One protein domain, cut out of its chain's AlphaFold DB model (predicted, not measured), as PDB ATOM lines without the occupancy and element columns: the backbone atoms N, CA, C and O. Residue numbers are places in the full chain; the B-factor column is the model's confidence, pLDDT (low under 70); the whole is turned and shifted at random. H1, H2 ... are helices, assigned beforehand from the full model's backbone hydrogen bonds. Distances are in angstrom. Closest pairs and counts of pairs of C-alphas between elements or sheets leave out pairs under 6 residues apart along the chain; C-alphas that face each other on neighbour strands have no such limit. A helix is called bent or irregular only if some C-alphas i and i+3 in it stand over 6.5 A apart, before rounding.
ATOM      1  N   ILE A   8     163.047 181.025 163.763       84.00
ATOM      2  CA  ILE A   8     164.367 181.232 164.378       84.00
ATOM      3  C   ILE A   8     165.231 182.256 163.634       84.00
ATOM      4  O   ILE A   8     166.224 182.728 164.189       84.00
ATOM      5  N   THR A   9     164.877 182.625 162.397       86.06
ATOM      6  CA  THR A   9     165.651 183.570 161.573       86.06
ATOM      7  C   THR A   9     165.984 184.889 162.283       86.06
ATOM      8  O   THR A   9     167.140 185.304 162.190       86.06
ATOM      9  N   PRO A  10     165.062 185.550 163.018       87.00
ATOM     10  CA  PRO A  10     165.384 186.800 163.712       87.00
ATOM     11  C   PRO A  10     166.507 186.614 164.739       87.00
ATOM     12  O   PRO A  10     167.442 187.406 164.786       87.00
ATOM     13  N   MET A  11     166.470 185.507 165.489       89.44
ATOM     14  CA  MET A  11     167.514 185.151 166.452       89.44
ATOM     15  C   MET A  11     168.843 184.829 165.768       89.44
ATOM     16  O   MET A  11     169.891 185.293 166.214       89.44
ATOM     17  N   GLY A  12     168.806 184.076 164.666       89.50
ATOM     18  CA  GLY A  12     170.000 183.772 163.876       89.50
ATOM     19  C   GLY A  12     170.683 185.033 163.342       89.50
ATOM     20  O   GLY A  12     171.904 185.150 163.417       89.50
ATOM     21  N   LEU A  13     169.900 186.009 162.872       91.25
ATOM     22  CA  LEU A  13     170.419 187.299 162.415       91.25
ATOM     23  C   LEU A  13     170.999 188.133 163.559       91.25
ATOM     24  O   LEU A  13     172.042 188.757 163.365       91.25
ATOM     25  N   CYS A  14     170.386 188.130 164.748       93.62
ATOM     26  CA  CYS A  14     170.952 188.812 165.914       93.62
ATOM     27  C   CYS A  14     172.323 188.234 166.290       93.62
ATOM     28  O   CYS A  14     173.271 188.992 166.469       93.62
ATOM     29  N   LEU A  15     172.453 186.905 166.343       91.38
ATOM     30  CA  LEU A  15     173.727 186.249 166.656       91.38
ATOM     31  C   LEU A  15     174.795 186.536 165.593       91.38
ATOM     32  O   LEU A  15     175.905 186.937 165.932       91.38
ATOM     33  N   ALA A  16     174.441 186.423 164.310       89.62
ATOM     34  CA  ALA A  16     175.358 186.752 163.221       89.62
ATOM     35  C   ALA A  16     175.806 188.223 163.271       89.62
ATOM     36  O   ALA A  16     176.964 188.533 163.007       89.62
ATOM     37  N   THR A  17     174.904 189.136 163.635       92.88
ATOM     38  CA  THR A  17     175.231 190.560 163.796       92.88
ATOM     39  C   THR A  17     176.160 190.803 164.982       92.88
ATOM     40  O   THR A  17     177.098 191.581 164.846       92.88
ATOM     41  N   GLN A  18     175.965 190.120 166.114       91.50
ATOM     42  CA  GLN A  18     176.892 190.197 167.252       91.50
ATOM     43  C   GLN A  18     178.304 189.746 166.871       91.50
ATOM     44  O   GLN A  18     179.267 190.440 167.187       91.50
ATOM     45  N   ASP A  19     178.429 188.637 166.139       87.00
ATOM     46  CA  ASP A  19     179.730 188.149 165.669       87.00
ATOM     47  C   ASP A  19     180.413 189.140 164.709       87.00
ATOM     48  O   ASP A  19     181.637 189.273 164.727       87.00
ATOM     49  N   LEU A  20     179.641 189.860 163.885       87.88
ATOM     50  CA  LEU A  20     180.167 190.924 163.021       87.88
ATOM     51  C   LEU A  20     180.564 192.181 163.809       87.88
ATOM     52  O   LEU A  20     181.509 192.871 163.419       87.88
ATOM     53  N   LEU A  21     179.845 192.491 164.890       89.19
ATOM     54  CA  LEU A  21     180.154 193.621 165.761       89.19
ATOM     55  C   LEU A  21     181.387 193.357 166.619       89.19
ATOM     56  O   LEU A  21     182.122 194.305 166.857       89.19
ATOM     57  N   ASP A  22     181.679 192.115 167.020       79.56
ATOM     58  CA  ASP A  22     182.937 191.750 167.688       79.56
ATOM     59  C   ASP A  22     184.128 191.846 166.718       79.56
ATOM     60  O   ASP A  22     184.692 190.865 166.225       79.56
ATOM     61  N   ALA A  23     184.536 193.083 166.437       64.50
ATOM     62  CA  ALA A  23     185.569 193.370 165.463       64.50
ATOM     63  C   ALA A  23     186.957 192.894 165.915       64.50
ATOM     64  O   ALA A  23     187.818 192.658 165.071       64.50
ATOM     65  N   LYS A  24     187.181 192.693 167.226       58.03
ATOM     66  CA  LYS A  24     188.408 192.067 167.746       58.03
ATOM     67  C   LYS A  24     188.484 190.610 167.320       58.03
ATOM     68  O   LYS A  24     189.522 190.167 166.831       58.03
ATOM     69  N   ARG A  25     187.385 189.873 167.473       57.69
ATOM     70  CA  ARG A  25     187.278 188.496 167.000       57.69
ATOM     71  C   ARG A  25     187.292 188.446 165.478       57.69
ATOM     72  O   ARG A  25     187.962 187.582 164.937       57.69
ATOM     73  N   PHE A  26     186.668 189.392 164.781       56.94
ATOM     74  CA  PHE A  26     186.719 189.472 163.320       56.94
ATOM     75  C   PHE A  26     188.131 189.755 162.789       56.94
ATOM     76  O   PHE A  26     188.606 188.982 161.969       56.94
ATOM     77  N   GLN A  27     188.842 190.774 163.287       57.81
ATOM     78  CA  GLN A  27     190.222 191.089 162.885       57.81
ATOM     79  C   GLN A  27     191.209 189.986 163.283       57.81
ATOM     80  O   GLN A  27     192.044 189.595 162.472       57.81
ATOM     81  N   SER A  28     191.089 189.435 164.497       52.28
ATOM     82  CA  SER A  28     191.942 188.335 164.965       52.28
ATOM     83  C   SER A  28     191.592 186.984 164.327       52.28
ATOM     84  O   SER A  28     192.419 186.077 164.347       52.28
ATOM     85  N   ASN A  29     190.391 186.825 163.754       50.03
ATOM     86  CA  ASN A  29     190.001 185.670 162.939       50.03
ATOM     87  C   ASN A  29     190.149 185.923 161.442       50.03
ATOM     88  O   ASN A  29     189.960 184.985 160.661       50.03
ATOM     89  N   PHE A  30     190.483 187.147 161.025       52.38
ATOM     90  CA  PHE A  30     190.626 187.475 159.622       52.38
ATOM     91  C   PHE A  30     191.870 186.767 159.092       52.38
ATOM     92  O   PHE A  30     193.008 187.198 159.272       52.38
ATOM     93  N   CYS A  31     191.627 185.612 158.480       46.97
ATOM     94  CA  CYS A  31     192.610 184.685 157.931       46.97
ATOM     95  C   CYS A  31     193.571 184.000 158.929       46.97
ATOM     96  O   CYS A  31     194.324 183.146 158.479       46.97
ATOM     97  N   ASP A  32     193.550 184.280 160.241       46.12
ATOM     98  CA  ASP A  32     194.425 183.570 161.205       46.12
ATOM     99  C   ASP A  32     193.843 182.238 161.698       46.12
ATOM    100  O   ASP A  32     194.560 181.243 161.761       46.12
ATOM    101  N   ASN A  33     192.529 182.164 161.932       43.94
ATOM    102  CA  ASN A  33     191.831 180.901 162.233       43.94
ATOM    103  C   ASN A  33     191.126 180.291 161.006       43.94
ATOM    104  O   ASN A  33     190.610 179.176 161.065       43.94
ATOM    105  N   LEU A  34     191.118 181.033 159.893       44.88
ATOM    106  CA  LEU A  34     190.670 180.597 158.564       44.88
ATOM    107  C   LEU A  34     191.800 179.955 157.752       44.88
ATOM    108  O   LEU A  34     191.572 179.516 156.624       44.88
ATOM    109  N   LEU A  35     192.998 179.838 158.337       50.78
ATOM    110  CA  LEU A  35     193.953 178.801 157.970       50.78
ATOM    111  C   LEU A  35     193.311 177.462 158.327       50.78
ATOM    112  O   LEU A  35     193.603 176.887 159.370       50.78
ATOM    113  N   LEU A  36     192.354 177.061 157.482       49.28
ATOM    114  CA  LEU A  36     192.018 175.703 157.122       49.28
ATOM    115  C   LEU A  36     192.535 174.724 158.174       49.28
ATOM    116  O   LEU A  36     193.710 174.354 158.144       49.28
ATOM    117  N   ARG A  37     191.665 174.328 159.115       54.84
ATOM    118  CA  ARG A  37     191.999 173.279 160.100       54.84
ATOM    119  C   ARG A  37     192.648 172.071 159.413       54.84
ATOM    120  O   ARG A  37     193.489 171.415 160.014       54.84
ATOM    121  N   ASP A  38     192.294 171.864 158.146       55.00
ATOM    122  CA  ASP A  38     192.975 171.005 157.195       55.00
ATOM    123  C   ASP A  38     193.687 171.830 156.102       55.00
ATOM    124  O   ASP A  38     193.063 172.252 155.128       55.00
ATOM    125  N   ARG A  39     194.972 172.153 156.308       62.38
ATOM    126  CA  ARG A  39     195.753 173.108 155.495       62.38
ATOM    127  C   ARG A  39     195.840 172.679 154.024       62.38
ATOM    128  O   ARG A  39     196.791 172.006 153.645       62.38
ATOM    129  N   ASP A  40     194.915 173.137 153.183       74.69
ATOM    130  CA  ASP A  40     195.015 172.977 151.728       74.69
ATOM    131  C   ASP A  40     196.139 173.879 151.167       74.69
ATOM    132  O   ASP A  40     195.993 175.110 151.126       74.69
ATOM    133  N   PRO A  41     197.262 173.301 150.694       77.56
ATOM    134  CA  PRO A  41     198.407 174.065 150.209       77.56
ATOM    135  C   PRO A  41     198.115 174.882 148.941       77.56
ATOM    136  O   PRO A  41     198.892 175.780 148.620       77.56
ATOM    137  N   LYS A  42     197.012 174.622 148.223       81.50
ATOM    138  CA  LYS A  42     196.590 175.418 147.055       81.50
ATOM    139  C   LYS A  42     195.849 176.690 147.457       81.50
ATOM    140  O   LYS A  42     195.963 177.709 146.781       81.50
ATOM    141  N   ILE A  43     195.088 176.631 148.546       76.69
ATOM    142  CA  ILE A  43     194.223 177.730 148.993       76.69
ATOM    143  C   ILE A  43     194.983 178.686 149.918       76.69
ATOM    144  O   ILE A  43     194.775 179.898 149.865       76.69
ATOM    145  N   VAL A  44     195.910 178.166 150.730       78.38
ATOM    146  CA  VAL A  44     196.685 178.959 151.700       78.38
ATOM    147  C   VAL A  44     197.386 180.184 151.074       78.38
ATOM    148  O   VAL A  44     197.235 181.279 151.626       78.38
ATOM    149  N   PRO A  45     198.097 180.086 149.930       80.00
ATOM    150  CA  PRO A  45     198.737 181.250 149.311       80.00
ATOM    151  C   PRO A  45     197.732 182.313 148.845       80.00
ATOM    152  O   PRO A  45     197.985 183.505 149.013       80.00
ATOM    153  N   LEU A  46     196.577 181.890 148.315       80.88
ATOM    154  CA  LEU A  46     195.516 182.788 147.845       80.88
ATOM    155  C   LEU A  46     194.905 183.577 149.010       80.88
ATOM    156  O   LEU A  46     194.813 184.802 148.945       80.88
ATOM    157  N   LEU A  47     194.556 182.891 150.103       75.06
ATOM    158  CA  LEU A  47     194.016 183.531 151.306       75.06
ATOM    159  C   LEU A  47     195.030 184.476 151.958       75.06
ATOM    160  O   LEU A  47     194.661 185.543 152.437       75.06
ATOM    161  N   THR A  48     196.318 184.121 151.932       75.25
ATOM    162  CA  THR A  48     197.391 184.980 152.452       75.25
ATOM    163  C   THR A  48     197.524 186.272 151.639       75.25
ATOM    164  O   THR A  48     197.697 187.344 152.221       75.25
ATOM    165  N   GLY A  49     197.401 186.195 150.308       77.50
ATOM    166  CA  GLY A  49     197.369 187.372 149.432       77.50
ATOM    167  C   GLY A  49     196.186 188.289 149.743       77.50
ATOM    168  O   GLY A  49     196.380 189.465 150.039       77.50
ATOM    169  N   ILE A  50     194.980 187.718 149.814       77.19
ATOM    170  CA  ILE A  50     193.753 188.449 150.170       77.19
ATOM    171  C   ILE A  50     193.884 189.112 151.552       77.19
ATOM    172  O   ILE A  50     193.540 190.283 151.711       77.19
ATOM    173  N   LYS A  51     194.442 188.402 152.548       73.00
ATOM    174  CA  LYS A  51     194.717 188.951 153.888       73.00
ATOM    175  C   LYS A  51     195.607 190.190 153.806       73.00
ATOM    176  O   LYS A  51     195.329 191.195 154.459       73.00
ATOM    177  N   ARG A  52     196.691 190.120 153.031       72.81
ATOM    178  CA  ARG A  52     197.648 191.223 152.885       72.81
ATOM    179  C   ARG A  52     197.004 192.441 152.224       72.81
ATOM    180  O   ARG A  52     197.217 193.554 152.696       72.81
ATOM    181  N   ASP A  53     196.203 192.226 151.187       73.31
ATOM    182  CA  ASP A  53     195.555 193.305 150.440       73.31
ATOM    183  C   ASP A  53     194.492 194.025 151.275       73.31
ATOM    184  O   ASP A  53     194.386 195.254 151.212       73.31
ATOM    185  N   LEU A  54     193.750 193.283 152.100       68.88
ATOM    186  CA  LEU A  54     192.725 193.828 152.994       68.88
ATOM    187  C   LEU A  54     193.310 194.526 154.228       68.88
ATOM    188  O   LEU A  54     192.736 195.501 154.703       68.88
ATOM    189  N   ASN A  55     194.482 194.089 154.696       65.62
ATOM    190  CA  ASN A  55     195.231 194.764 155.759       65.62
ATOM    191  C   ASN A  55     196.062 195.958 155.262       65.62
ATOM    192  O   ASN A  55     196.699 196.641 156.065       65.62
ATOM    193  N   SER A  56     196.095 196.222 153.953       71.38
ATOM    194  CA  SER A  56     196.747 197.423 153.439       71.38
ATOM    195  C   SER A  56     195.952 198.665 153.853       71.38
ATOM    196  O   SER A  56     194.730 198.725 153.698       71.38
ATOM    197  N   SER A  57     196.646 199.692 154.346       62.84
ATOM    198  CA  SER A  57     196.034 200.965 154.761       62.84
ATOM    199  C   SER A  57     195.214 201.632 153.648       62.84
ATOM    200  O   SER A  57     194.269 202.362 153.926       62.84
ATOM    201  N   VAL A  58     195.537 201.336 152.385       63.62
ATOM    202  CA  VAL A  58     194.839 201.833 151.190       63.62
ATOM    203  C   VAL A  58     193.422 201.256 151.063       63.62
ATOM    204  O   VAL A  58     192.511 201.962 150.636       63.62
ATOM    205  N   ASN A  59     193.215 199.991 151.445       67.00
ATOM    206  CA  ASN A  59     191.925 199.306 151.301       67.00
ATOM    207  C   ASN A  59     191.143 199.191 152.614       67.00
ATOM    208  O   ASN A  59     189.955 198.875 152.577       67.00
ATOM    209  N   GLN A  60     191.771 199.483 153.755       70.25
ATOM    210  CA  GLN A  60     191.163 199.353 155.080       70.25
ATOM    211  C   GLN A  60     189.859 200.158 155.224       70.25
ATOM    212  O   GLN A  60     188.897 199.653 155.798       70.25
ATOM    213  N   GLY A  61     189.793 201.368 154.654       77.62
ATOM    214  CA  GLY A  61     188.570 202.183 154.648       77.62
ATOM    215  C   GLY A  61     187.435 201.544 153.841       77.62
ATOM    216  O   GLY A  61     186.351 201.320 154.365       77.62
ATOM    217  N   LYS A  62     187.709 201.131 152.595       78.19
ATOM    218  CA  LYS A  62     186.719 200.438 151.747       78.19
ATOM    219  C   LYS A  62     186.248 199.120 152.361       78.19
ATOM    220  O   LYS A  62     185.097 198.724 152.195       78.19
ATOM    221  N   PHE A  63     187.146 198.426 153.053       80.44
ATOM    222  CA  PHE A  63     186.825 197.198 153.761       80.44
ATOM    223  C   PHE A  63     185.915 197.458 154.965       80.44
ATOM    224  O   PHE A  63     184.926 196.748 155.139       80.44
ATOM    225  N   LEU A  64     186.199 198.500 155.751       84.62
ATOM    226  CA  LEU A  64     185.324 198.944 156.834       84.62
ATOM    227  C   LEU A  64     183.924 199.290 156.309       84.62
ATOM    228  O   LEU A  64     182.938 198.850 156.896       84.62
ATOM    229  N   ASP A  65     183.824 200.001 155.185       86.44
ATOM    230  CA  ASP A  65     182.534 200.342 154.571       86.44
ATOM    231  C   ASP A  65     181.746 199.094 154.147       86.44
ATOM    232  O   ASP A  65     180.549 198.985 154.422       86.44
ATOM    233  N   GLY A  66     182.415 198.107 153.543       85.94
ATOM    234  CA  GLY A  66     181.801 196.818 153.216       85.94
ATOM    235  C   GLY A  66     181.335 196.047 154.458       85.94
ATOM    236  O   GLY A  66     180.247 195.469 154.462       85.94
ATOM    237  N   HIS A  67     182.123 196.081 155.535       87.25
ATOM    238  CA  HIS A  67     181.781 195.450 156.812       87.25
ATOM    239  C   HIS A  67     180.556 196.103 157.463       87.25
ATOM    240  O   HIS A  67     179.615 195.415 157.861       87.25
ATOM    241  N   LYS A  68     180.513 197.440 157.486       91.50
ATOM    242  CA  LYS A  68     179.341 198.211 157.926       91.50
ATOM    243  C   LYS A  68     178.105 197.864 157.107       91.50
ATOM    244  O   LYS A  68     177.048 197.647 157.689       91.50
ATOM    245  N   ALA A  69     178.226 197.762 155.782       89.62
ATOM    246  CA  ALA A  69     177.102 197.417 154.913       89.62
ATOM    247  C   ALA A  69     176.506 196.038 155.249       89.62
ATOM    248  O   ALA A  69     175.283 195.880 155.257       89.62
ATOM    249  N   ALA A  70     177.347 195.051 155.583       89.81
ATOM    250  CA  ALA A  70     176.886 193.734 156.021       89.81
ATOM    251  C   ALA A  70     176.123 193.800 157.358       89.81
ATOM    252  O   ALA A  70     175.042 193.221 157.478       89.81
ATOM    253  N   ILE A  71     176.651 194.545 158.337       93.50
ATOM    254  CA  ILE A  71     175.994 194.766 159.635       93.50
ATOM    255  C   ILE A  71     174.646 195.472 159.439       93.50
ATOM    256  O   ILE A  71     173.619 194.984 159.910       93.50
ATOM    257  N   VAL A  72     174.632 196.575 158.687       94.69
ATOM    258  CA  VAL A  72     173.429 197.357 158.366       94.69
ATOM    259  C   VAL A  72     172.368 196.488 157.695       94.69
ATOM    260  O   VAL A  72     171.212 196.509 158.111       94.69
ATOM    261  N   SER A  73     172.752 195.663 156.715       94.00
ATOM    262  CA  SER A  73     171.820 194.749 156.045       94.00
ATOM    263  C   SER A  73     171.177 193.751 157.011       94.00
ATOM    264  O   SER A  73     169.995 193.435 156.871       94.00
ATOM    265  N   ASN A  74     171.927 193.242 157.991       93.94
ATOM    266  CA  ASN A  74     171.362 192.329 158.980       93.94
ATOM    267  C   ASN A  74     170.414 193.046 159.943       93.94
ATOM    268  O   ASN A  74     169.340 192.515 160.222       93.94
ATOM    269  N   ILE A  75     170.776 194.240 160.416       95.56
ATOM    270  CA  ILE A  75     169.921 195.024 161.315       95.56
ATOM    271  C   ILE A  75     168.608 195.409 160.618       95.56
ATOM    272  O   ILE A  75     167.541 195.230 161.201       95.56
ATOM    273  N   ASP A  76     168.655 195.830 159.353       95.19
ATOM    274  CA  ASP A  76     167.457 196.126 158.555       95.19
ATOM    275  C   ASP A  76     166.527 194.905 158.427       95.19
ATOM    276  O   ASP A  76     165.320 194.980 158.680       95.19
ATOM    277  N   LYS A  77     167.091 193.721 158.153       94.31
ATOM    278  CA  LYS A  77     166.320 192.466 158.132       94.31
ATOM    279  C   LYS A  77     165.714 192.132 159.494       94.31
ATOM    280  O   LYS A  77     164.578 191.658 159.543       94.31
ATOM    281  N   ILE A  78     166.443 192.359 160.591       94.44
ATOM    282  CA  ILE A  78     165.923 192.170 161.953       94.44
ATOM    283  C   ILE A  78     164.715 193.082 162.167       94.44
ATOM    284  O   ILE A  78     163.666 192.587 162.569       94.44
ATOM    285  N   ILE A  79     164.818 194.370 161.823       94.81
ATOM    286  CA  ILE A  79     163.708 195.331 161.914       94.81
ATOM    287  C   ILE A  79     162.494 194.822 161.129       94.81
ATOM    288  O   ILE A  79     161.392 194.748 161.681       94.81
ATOM    289  N   GLY A  80     162.679 194.416 159.870       92.62
ATOM    290  CA  GLY A  80     161.589 193.906 159.035       92.62
ATOM    291  C   GLY A  80     160.914 192.661 159.622       92.62
ATOM    292  O   GLY A  80     159.685 192.531 159.601       92.62
ATOM    293  N   LEU A  81     161.695 191.750 160.206       91.31
ATOM    294  CA  LEU A  81     161.173 190.532 160.822       91.31
ATOM    295  C   LEU A  81     160.472 190.794 162.158       91.31
ATOM    296  O   LEU A  81     159.400 190.239 162.390       91.31
ATOM    297  N   VAL A  82     161.030 191.650 163.016       90.69
ATOM    298  CA  VAL A  82     160.398 192.057 164.282       90.69
ATOM    299  C   VAL A  82     159.067 192.750 163.995       90.69
ATOM    300  O   VAL A  82     158.043 192.372 164.569       90.69
ATOM    301  N   THR A  83     159.058 193.676 163.031       90.62
ATOM    302  CA  THR A  83     157.858 194.414 162.614       90.62
ATOM    303  C   THR A  83     156.763 193.472 162.116       90.62
ATOM    304  O   THR A  83     155.607 193.596 162.517       90.62
ATOM    305  N   SER A  84     157.108 192.517 161.250       88.19
ATOM    306  CA  SER A  84     156.121 191.631 160.622       88.19
ATOM    307  C   SER A  84     155.624 190.509 161.536       88.19
ATOM    308  O   SER A  84     154.492 190.059 161.366       88.19
ATOM    309  N   ARG A  85     156.436 190.050 162.498       84.00
ATOM    310  CA  ARG A  85     156.137 188.839 163.288       84.00
ATOM    311  C   ARG A  85     155.768 189.114 164.737       84.00
ATOM    312  O   ARG A  85     154.880 188.456 165.271       84.00
ATOM    313  N   TYR A  86     156.444 190.055 165.388       84.31
ATOM    314  CA  TYR A  86     156.330 190.231 166.838       84.31
ATOM    315  C   TYR A  86     155.427 191.391 167.240       84.31
ATOM    316  O   TYR A  86     154.881 191.362 168.342       84.31
ATOM    317  N   SER A  87     155.157 192.333 166.333       81.00
ATOM    318  CA  SER A  87     154.226 193.443 166.579       81.00
ATOM    319  C   SER A  87     152.821 192.987 166.979       81.00
ATOM    320  O   SER A  87     152.131 193.706 167.687       81.00
ATOM    321  N   GLN A  88     152.379 191.791 166.570       81.44
ATOM    322  CA  GLN A  88     151.086 191.243 167.007       81.44
ATOM    323  C   GLN A  88     151.136 190.607 168.406       81.44
ATOM    324  O   GLN A  88     150.115 190.510 169.090       81.44
ATOM    325  N   ALA A  89     152.314 190.157 168.845       82.00
ATOM    326  CA  ALA A  89     152.503 189.569 170.163       82.00
ATOM    327  C   ALA A  89     152.621 190.664 171.236       82.00
ATOM    328  O   ALA A  89     151.872 190.658 172.213       82.00
ATOM    329  N   ASP A  90     153.513 191.626 171.025       87.69
ATOM    330  CA  ASP A  90     153.696 192.772 171.912       87.69
ATOM    331  C   ASP A  90     154.116 194.002 171.088       87.69
ATOM    332  O   ASP A  90     155.301 194.165 170.783       87.69
ATOM    333  N   PRO A  91     153.156 194.864 170.702       89.38
ATOM    334  CA  PRO A  91     153.435 196.025 169.865       89.38
ATOM    335  C   PRO A  91     154.435 196.994 170.499       89.38
ATOM    336  O   PRO A  91     155.307 197.506 169.807       89.38
ATOM    337  N   LYS A  92     154.336 197.227 171.815       92.62
ATOM    338  CA  LYS A  92     155.173 198.216 172.511       92.62
ATOM    339  C   LYS A  92     156.610 197.733 172.631       92.62
ATOM    340  O   LYS A  92     157.540 198.501 172.402       92.62
ATOM    341  N   ALA A  93     156.796 196.464 172.989       92.12
ATOM    342  CA  ALA A  93     158.130 195.886 173.052       92.12
ATOM    343  C   ALA A  93     158.759 195.782 171.652       92.12
ATOM    344  O   ALA A  93     159.938 196.089 171.498       92.12
ATOM    345  N   ALA A  94     157.980 195.423 170.625       93.25
ATOM    346  CA  ALA A  94     158.459 195.394 169.244       93.25
ATOM    347  C   ALA A  94     158.880 196.786 168.743       93.25
ATOM    348  O   ALA A  94     159.950 196.913 168.152       93.25
ATOM    349  N   GLU A  95     158.085 197.824 169.011       95.12
ATOM    350  CA  GLU A  95     158.397 199.207 168.632       95.12
ATOM    351  C   GLU A  95     159.695 199.695 169.278       95.12
ATOM    352  O   GLU A  95     160.578 200.179 168.573       95.12
ATOM    353  N   LYS A  96     159.875 199.446 170.581       96.00
ATOM    354  CA  LYS A  96     161.120 199.780 171.280       96.00
ATOM    355  C   LYS A  96     162.343 199.104 170.650       96.00
ATOM    356  O   LYS A  96     163.348 199.755 170.402       96.00
ATOM    357  N   VAL A  97     162.247 197.810 170.337       95.62
ATOM    358  CA  VAL A  97     163.337 197.076 169.668       95.62
ATOM    359  C   VAL A  97     163.657 197.663 168.297       95.62
ATOM    360  O   VAL A  97     164.818 197.701 167.898       95.62
ATOM    361  N   ILE A  98     162.641 198.110 167.559       95.94
ATOM    362  CA  ILE A  98     162.825 198.744 166.252       95.94
ATOM    363  C   ILE A  98     163.526 200.099 166.400       95.94
ATOM    364  O   ILE A  98     164.399 200.407 165.592       95.94
ATOM    365  N   GLU A  99     163.164 200.899 167.403       97.31
ATOM    366  CA  GLU A  99     163.845 202.163 167.710       97.31
ATOM    367  C   GLU A  99     165.313 201.931 168.080       97.31
ATOM    368  O   GLU A  99     166.196 202.497 167.435       97.31
ATOM    369  N   ASP A 100     165.578 201.022 169.022       97.38
ATOM    370  CA  ASP A 100     166.931 200.662 169.459       97.38
ATOM    371  C   ASP A 100     167.773 200.109 168.283       97.38
ATOM    372  O   ASP A 100     168.956 200.421 168.125       97.38
ATOM    373  N   ALA A 101     167.163 199.328 167.385       95.69
ATOM    374  CA  ALA A 101     167.826 198.821 166.183       95.69
ATOM    375  C   ALA A 101     168.133 199.924 165.152       95.69
ATOM    376  O   ALA A 101     169.177 199.873 164.500       95.69
ATOM    377  N   LYS A 102     167.261 200.926 164.995       96.88
ATOM    378  CA  LYS A 102     167.508 202.076 164.108       96.88
ATOM    379  C   LYS A 102     168.628 202.966 164.634       96.88
ATOM    380  O   LYS A 102     169.479 203.378 163.853       96.88
ATOM    381  N   ASP A 103     168.667 203.206 165.938       97.25
ATOM    382  CA  ASP A 103     169.782 203.911 166.569       97.25
ATOM    383  C   ASP A 103     171.101 203.135 166.377       97.25
ATOM    384  O   ASP A 103     172.138 203.710 166.038       97.25
ATOM    385  N   MET A 104     171.063 201.799 166.449       96.19
ATOM    386  CA  MET A 104     172.236 200.984 166.127       96.19
ATOM    387  C   MET A 104     172.705 201.143 164.672       96.19
ATOM    388  O   MET A 104     173.912 201.201 164.433       96.19
ATOM    389  N   LEU A 105     171.787 201.224 163.698       95.56
ATOM    390  CA  LEU A 105     172.148 201.481 162.295       95.56
ATOM    391  C   LEU A 105     172.957 202.767 162.165       95.56
ATOM    392  O   LEU A 105     174.005 202.774 161.519       95.56
ATOM    393  N   GLU A 106     172.482 203.833 162.803       96.19
ATOM    394  CA  GLU A 106     173.136 205.134 162.782       96.19
ATOM    395  C   GLU A 106     174.558 205.044 163.356       96.19
ATOM    396  O   GLU A 106     175.533 205.411 162.691       96.19
ATOM    397  N   ARG A 107     174.705 204.436 164.538       96.75
ATOM    398  CA  ARG A 107     176.011 204.242 165.191       96.75
ATOM    399  C   ARG A 107     176.987 203.420 164.344       96.75
ATOM    400  O   ARG A 107     178.179 203.732 164.305       96.75
ATOM    401  N   VAL A 108     176.510 202.384 163.650       95.50
ATOM    402  CA  VAL A 108     177.341 201.555 162.758       95.50
ATOM    403  C   VAL A 108     177.829 202.364 161.557       95.50
ATOM    404  O   VAL A 108     179.015 202.313 161.224       95.50
ATOM    405  N   VAL A 109     176.944 203.133 160.918       94.69
ATOM    406  CA  VAL A 109     177.286 203.955 159.746       94.69
ATOM    407  C   VAL A 109     178.355 204.990 160.101       94.69
ATOM    408  O   VAL A 109     179.349 205.113 159.377       94.69
ATOM    409  N   PHE A 110     178.207 205.658 161.247       95.94
ATOM    410  CA  PHE A 110     179.126 206.702 161.710       95.94
ATOM    411  C   PHE A 110     180.384 206.194 162.432       95.94
ATOM    412  O   PHE A 110     181.194 207.003 162.868       95.94
ATOM    413  N   SER A 111     180.591 204.881 162.557       93.00
ATOM    414  CA  SER A 111     181.797 204.351 163.211       93.00
ATOM    415  C   SER A 111     183.047 204.515 162.337       93.00
ATOM    416  O   SER A 111     183.106 203.973 161.242       93.00
ATOM    417  N   ASP A 112     184.101 205.174 162.802       89.88
ATOM    418  CA  ASP A 112     185.285 205.458 161.963       89.88
ATOM    419  C   ASP A 112     186.304 204.312 161.898       89.88
ATOM    420  O   ASP A 112     187.247 204.336 161.107       89.88
ATOM    421  N   ASN A 113     186.159 203.310 162.763       86.12
ATOM    422  CA  ASN A 113     187.083 202.188 162.860       86.12
ATOM    423  C   ASN A 113     186.417 200.951 163.470       86.12
ATOM    424  O   ASN A 113     185.304 200.987 164.001       86.12
ATOM    425  N   PHE A 114     187.137 199.835 163.394       84.94
ATOM    426  CA  PHE A 114     186.703 198.550 163.925       84.94
ATOM    427  C   PHE A 114     186.575 198.559 165.453       84.94
ATOM    428  O   PHE A 114     185.683 197.906 165.988       84.94
ATOM    429  N   GLU A 115     187.399 199.316 166.179       85.69
ATOM    430  CA  GLU A 115     187.288 199.431 167.635       85.69
ATOM    431  C   GLU A 115     185.985 200.105 168.073       85.69
ATOM    432  O   GLU A 115     185.407 199.708 169.085       85.69
ATOM    433  N   GLN A 116     185.510 201.108 167.331       90.75
ATOM    434  CA  GLN A 116     184.208 201.727 167.572       90.75
ATOM    435  C   GLN A 116     183.076 200.722 167.330       90.75
ATOM    436  O   GLN A 116     182.214 200.591 168.196       90.75
ATOM    437  N   LEU A 117     183.138 199.931 166.250       91.12
ATOM    438  CA  LEU A 117     182.176 198.847 166.002       91.12
ATOM    439  C   LEU A 117     182.185 197.789 167.117       91.12
ATOM    440  O   LEU A 117     181.125 197.408 167.607       91.12
ATOM    441  N   ALA A 118     183.366 197.382 167.594       89.00
ATOM    442  CA  ALA A 118     183.514 196.430 168.702       89.00
ATOM    443  C   ALA A 118     182.823 196.877 169.991       89.00
ATOM    444  O   ALA A 118     182.310 196.052 170.745       89.00
ATOM    445  N   ARG A 119     182.776 198.185 170.253       92.19
ATOM    446  CA  ARG A 119     182.093 198.734 171.434       92.19
ATOM    447  C   ARG A 119     180.571 198.676 171.322       92.19
ATOM    448  O   ARG A 119     179.902 198.787 172.346       92.19
ATOM    449  N   LEU A 120     180.031 198.497 170.116       94.56
ATOM    450  CA  LEU A 120     178.594 198.384 169.884       94.56
ATOM    451  C   LEU A 120     178.060 196.972 170.148       94.56
ATOM    452  O   LEU A 120     176.875 196.849 170.430       94.56
ATOM    453  N   GLU A 121     178.891 195.922 170.128       93.94
ATOM    454  CA  GLU A 121     178.455 194.543 170.429       93.94
ATOM    455  C   GLU A 121     177.681 194.425 171.755       93.94
ATOM    456  O   GLU A 121     176.528 193.980 171.719       93.94
ATOM    457  N   PRO A 122     178.215 194.873 172.912       93.88
ATOM    458  CA  PRO A 122     177.513 194.702 174.182       93.88
ATOM    459  C   PRO A 122     176.217 195.519 174.238       93.88
ATOM    460  O   PRO A 122     175.253 195.117 174.894       93.88
ATOM    461  N   VAL A 123     176.182 196.652 173.532       95.75
ATOM    462  CA  VAL A 123     175.003 197.515 173.418       95.75
ATOM    463  C   VAL A 123     173.935 196.817 172.580       95.75
ATOM    464  O   VAL A 123     172.824 196.607 173.054       95.75
ATOM    465  N   PHE A 124     174.293 196.339 171.387       96.56
ATOM    466  CA  PHE A 124     173.406 195.594 170.499       96.56
ATOM    467  C   PHE A 124     172.851 194.330 171.157       96.56
ATOM    468  O   PHE A 124     171.671 193.997 171.013       96.56
ATOM    469  N   LYS A 125     173.674 193.625 171.933       95.56
ATOM    470  CA  LYS A 125     173.227 192.471 172.706       95.56
ATOM    471  C   LYS A 125     172.139 192.839 173.707       95.56
ATOM    472  O   LYS A 125     171.115 192.158 173.766       95.56
ATOM    473  N   LYS A 126     172.364 193.899 174.481       96.81
ATOM    474  CA  LYS A 126     171.457 194.351 175.538       96.81
ATOM    475  C   LYS A 126     170.163 194.951 174.988       96.81
ATOM    476  O   LYS A 126     169.101 194.656 175.523       96.81
ATOM    477  N   GLU A 127     170.262 195.795 173.969       96.19
ATOM    478  CA  GLU A 127     169.158 196.639 173.489       96.19
ATOM    479  C   GLU A 127     168.376 195.989 172.342       96.19
ATOM    480  O   GLU A 127     167.183 196.221 172.204       96.19
ATOM    481  N   VAL A 128     169.001 195.096 171.567       96.25
ATOM    482  CA  VAL A 128     168.334 194.434 170.435       96.25
ATOM    483  C   VAL A 128     168.213 192.933 170.662       96.25
ATOM    484  O   VAL A 128     167.116 192.388 170.644       96.25
ATOM    485  N   THR A 129     169.317 192.227 170.907       95.81
ATOM    486  CA  THR A 129     169.289 190.752 170.858       95.81
ATOM    487  C   THR A 129     168.482 190.119 171.987       95.81
ATOM    488  O   THR A 129     167.669 189.232 171.731       95.81
ATOM    489  N   LEU A 130     168.702 190.544 173.235       95.44
ATOM    490  CA  LEU A 130     167.948 190.016 174.374       95.44
ATOM    491  C   LEU A 130     166.447 190.353 174.262       95.44
ATOM    492  O   LEU A 130     165.640 189.431 174.373       95.44
ATOM    493  N   PRO A 131     166.044 191.593 173.930       95.12
ATOM    494  CA  PRO A 131     164.637 191.903 173.676       95.12
ATOM    495  C   PRO A 131     164.006 191.122 172.513       95.12
ATOM    496  O   PRO A 131     162.873 190.657 172.626       95.12
ATOM    497  N   VAL A 132     164.728 190.905 171.405       94.50
ATOM    498  CA  VAL A 132     164.247 190.056 170.295       94.50
ATOM    499  C   VAL A 132     163.999 188.622 170.769       94.50
ATOM    500  O   VAL A 132     163.007 188.008 170.373       94.50
ATOM    501  N   TYR A 133     164.857 188.095 171.643       93.06
ATOM    502  CA  TYR A 133     164.659 186.781 172.253       93.06
ATOM    503  C   TYR A 133     163.413 186.734 173.146       93.06
ATOM    504  O   TYR A 133     162.635 185.781 173.077       93.06
ATOM    505  N   GLU A 134     163.175 187.764 173.955       92.75
ATOM    506  CA  GLU A 134     161.979 187.862 174.801       92.75
ATOM    507  C   GLU A 134     160.688 187.933 173.969       92.75
ATOM    508  O   GLU A 134     159.709 187.237 174.268       92.75
ATOM    509  N   LEU A 135     160.705 188.707 172.879       91.75
ATOM    510  CA  LEU A 135     159.614 188.773 171.906       91.75
ATOM    511  C   LEU A 135     159.361 187.414 171.249       91.75
ATOM    512  O   LEU A 135     158.216 186.965 171.189       91.75
ATOM    513  N   PHE A 136     160.424 186.725 170.827       90.94
ATOM    514  CA  PHE A 136     160.338 185.377 170.273       90.94
ATOM    515  C   PHE A 136     159.697 184.398 171.268       90.94
ATOM    516  O   PHE A 136     158.749 183.692 170.924       90.94
ATOM    517  N   MET A 137     160.152 184.389 172.523       90.00
ATOM    518  CA  MET A 137     159.594 183.522 173.565       90.00
ATOM    519  C   MET A 137     158.114 183.819 173.827       90.00
ATOM    520  O   MET A 137     157.320 182.898 174.032       90.00
ATOM    521  N   THR A 138     157.723 185.092 173.800       88.75
ATOM    522  CA  THR A 138     156.330 185.521 173.979       88.75
ATOM    523  C   THR A 138     155.454 185.082 172.808       88.75
ATOM    524  O   THR A 138     154.374 184.522 173.015       88.75
ATOM    525  N   PHE A 139     155.938 185.270 171.581       87.06
ATOM    526  CA  PHE A 139     155.282 184.806 170.362       87.06
ATOM    527  C   PHE A 139     155.080 183.282 170.379       87.06
ATOM    528  O   PHE A 139     153.963 182.804 170.184       87.06
ATOM    529  N   MET A 140     156.122 182.519 170.720       85.88
ATOM    530  CA  MET A 140     156.065 181.055 170.796       85.88
ATOM    531  C   MET A 140     155.108 180.542 171.875       85.88
ATOM    532  O   MET A 140     154.456 179.517 171.674       85.88
ATOM    533  N   LYS A 141     154.998 181.233 173.017       85.19
ATOM    534  CA  LYS A 141     154.008 180.894 174.051       85.19
ATOM    535  C   LYS A 141     152.582 181.083 173.542       85.19
ATOM    536  O   LYS A 141     151.761 180.202 173.754       85.19
ATOM    537  N   ARG A 142     152.297 182.187 172.841       80.38
ATOM    538  CA  ARG A 142     150.966 182.443 172.263       80.38
ATOM    539  C   ARG A 142     150.613 181.488 171.129       80.38
ATOM    540  O   ARG A 142     149.473 181.073 171.042       80.38
ATOM    541  N   ALA A 143     151.573 181.120 170.286       74.69
ATOM    542  CA  ALA A 143     151.337 180.203 169.169       74.69
ATOM    543  C   ALA A 143     151.076 178.741 169.600       74.69
ATOM    544  O   ALA A 143     150.679 177.916 168.775       74.69
ATOM    545  N   ASN A 144     151.346 178.403 170.866       67.25
ATOM    546  CA  ASN A 144     151.118 177.077 171.447       67.25
ATOM    547  C   ASN A 144     150.019 177.054 172.525       67.25
ATOM    548  O   ASN A 144     149.755 175.979 173.062       67.25
TER     549      ASN A 144
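Overview. This is residues 8 to 144 of the 145 residues of an uncharacterized protein of Candidatus Micrarchaeota archaeon RBG_16_49_10 (UniProt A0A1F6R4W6). The domain is an elongated helical bundle in which H1, H4, H5 and the two arms of the bent H6 run roughly lengthwise; H1 and H5 stay apart, and each packs on both H4 and H6. At one end short H2 packs on H6a, and H3 makes a corner with the beginning of H4; residues 37 to 42 of the loop between H2 and H3 stick out. The printed part has 137 residues with six named helices, H1 to H6, and no named strand, and its class is all helix. It is only just loose, close to compact, with a radius of gyration of the C-alphas of 17.6 A and spans of 53 by 34 by 20 A.

Arrangement. H1, residues 8 to 21, touches H4, residues 57 to 85, opposite ways at a shallow tilt of 24 degrees; their closest C-alphas, Pro 10 and Ile 78, are 5.7 A apart. H4 and H5, residues 91 to 109, form a hairpin at a shallow tilt of 9 degrees, closest at the C-alphas of Ile 79 and Ile 98, 5.6 A. H6, residues 114 to 143, was assigned as one helix by its hydrogen bonds but is bent, with C-alphas 127 and 130 6.8 A apart; its arms are H6a, residues 114 to 127, and H6b, residues 130 to 143. H5 and H6a form another hairpin at 4 degrees, closest at the C-alphas of Asp 100 and Glu 127, 6.1 A. H1 touches H6a with residues 18 to 21 alone, closest at the C-alphas of Leu 21 and Glu 121, 5.1 A. H2, residues 23 to 29, touches H6a at a steep tilt of 65 degrees, the C-alphas of Ala 23 and Ala 118 being closest at 4.9 A; of H6a, residues 114 to 118 alone take part. H3, residues 44 to 54, and H4 only just touch, with 3 pairs of C-alphas within 8 A, and only at the corner; Leu 54 and Gln 60 have the closest C-alphas, 6.1 A apart. Every O i to N i+4 pair is within hydrogen-bond range in H1, H2, H3, H5 and H6b, against 23 of 25 in H4 and 6 of 10 in H6a.

Along the chain. H1 begins at C-alpha 8, (164.367, 181.232, 164.378), and is 20.1 A long. H4 is 42.6 A long and irregular, C-alphas 58 and 61 being 7.2 A apart; H5 is 27.1 A. H6a, 20.1 A, is also irregular, with 6.7 A between C-alphas 119 and 122. H6b, 20.0 A, ends at C-alpha 143, (151.337, 180.203, 169.169).

Size, cuts and confidence. The C-alphas farthest apart, Pro 41 and Lys 92, are 54.3 A apart. The printed part has no cut, and the link from H2 to H3, 14 residues, is long. The mean pLDDT of the printed part is 83.3; residues 23 to 39, 54 to 55, 57 to 59 and 144 are under 70.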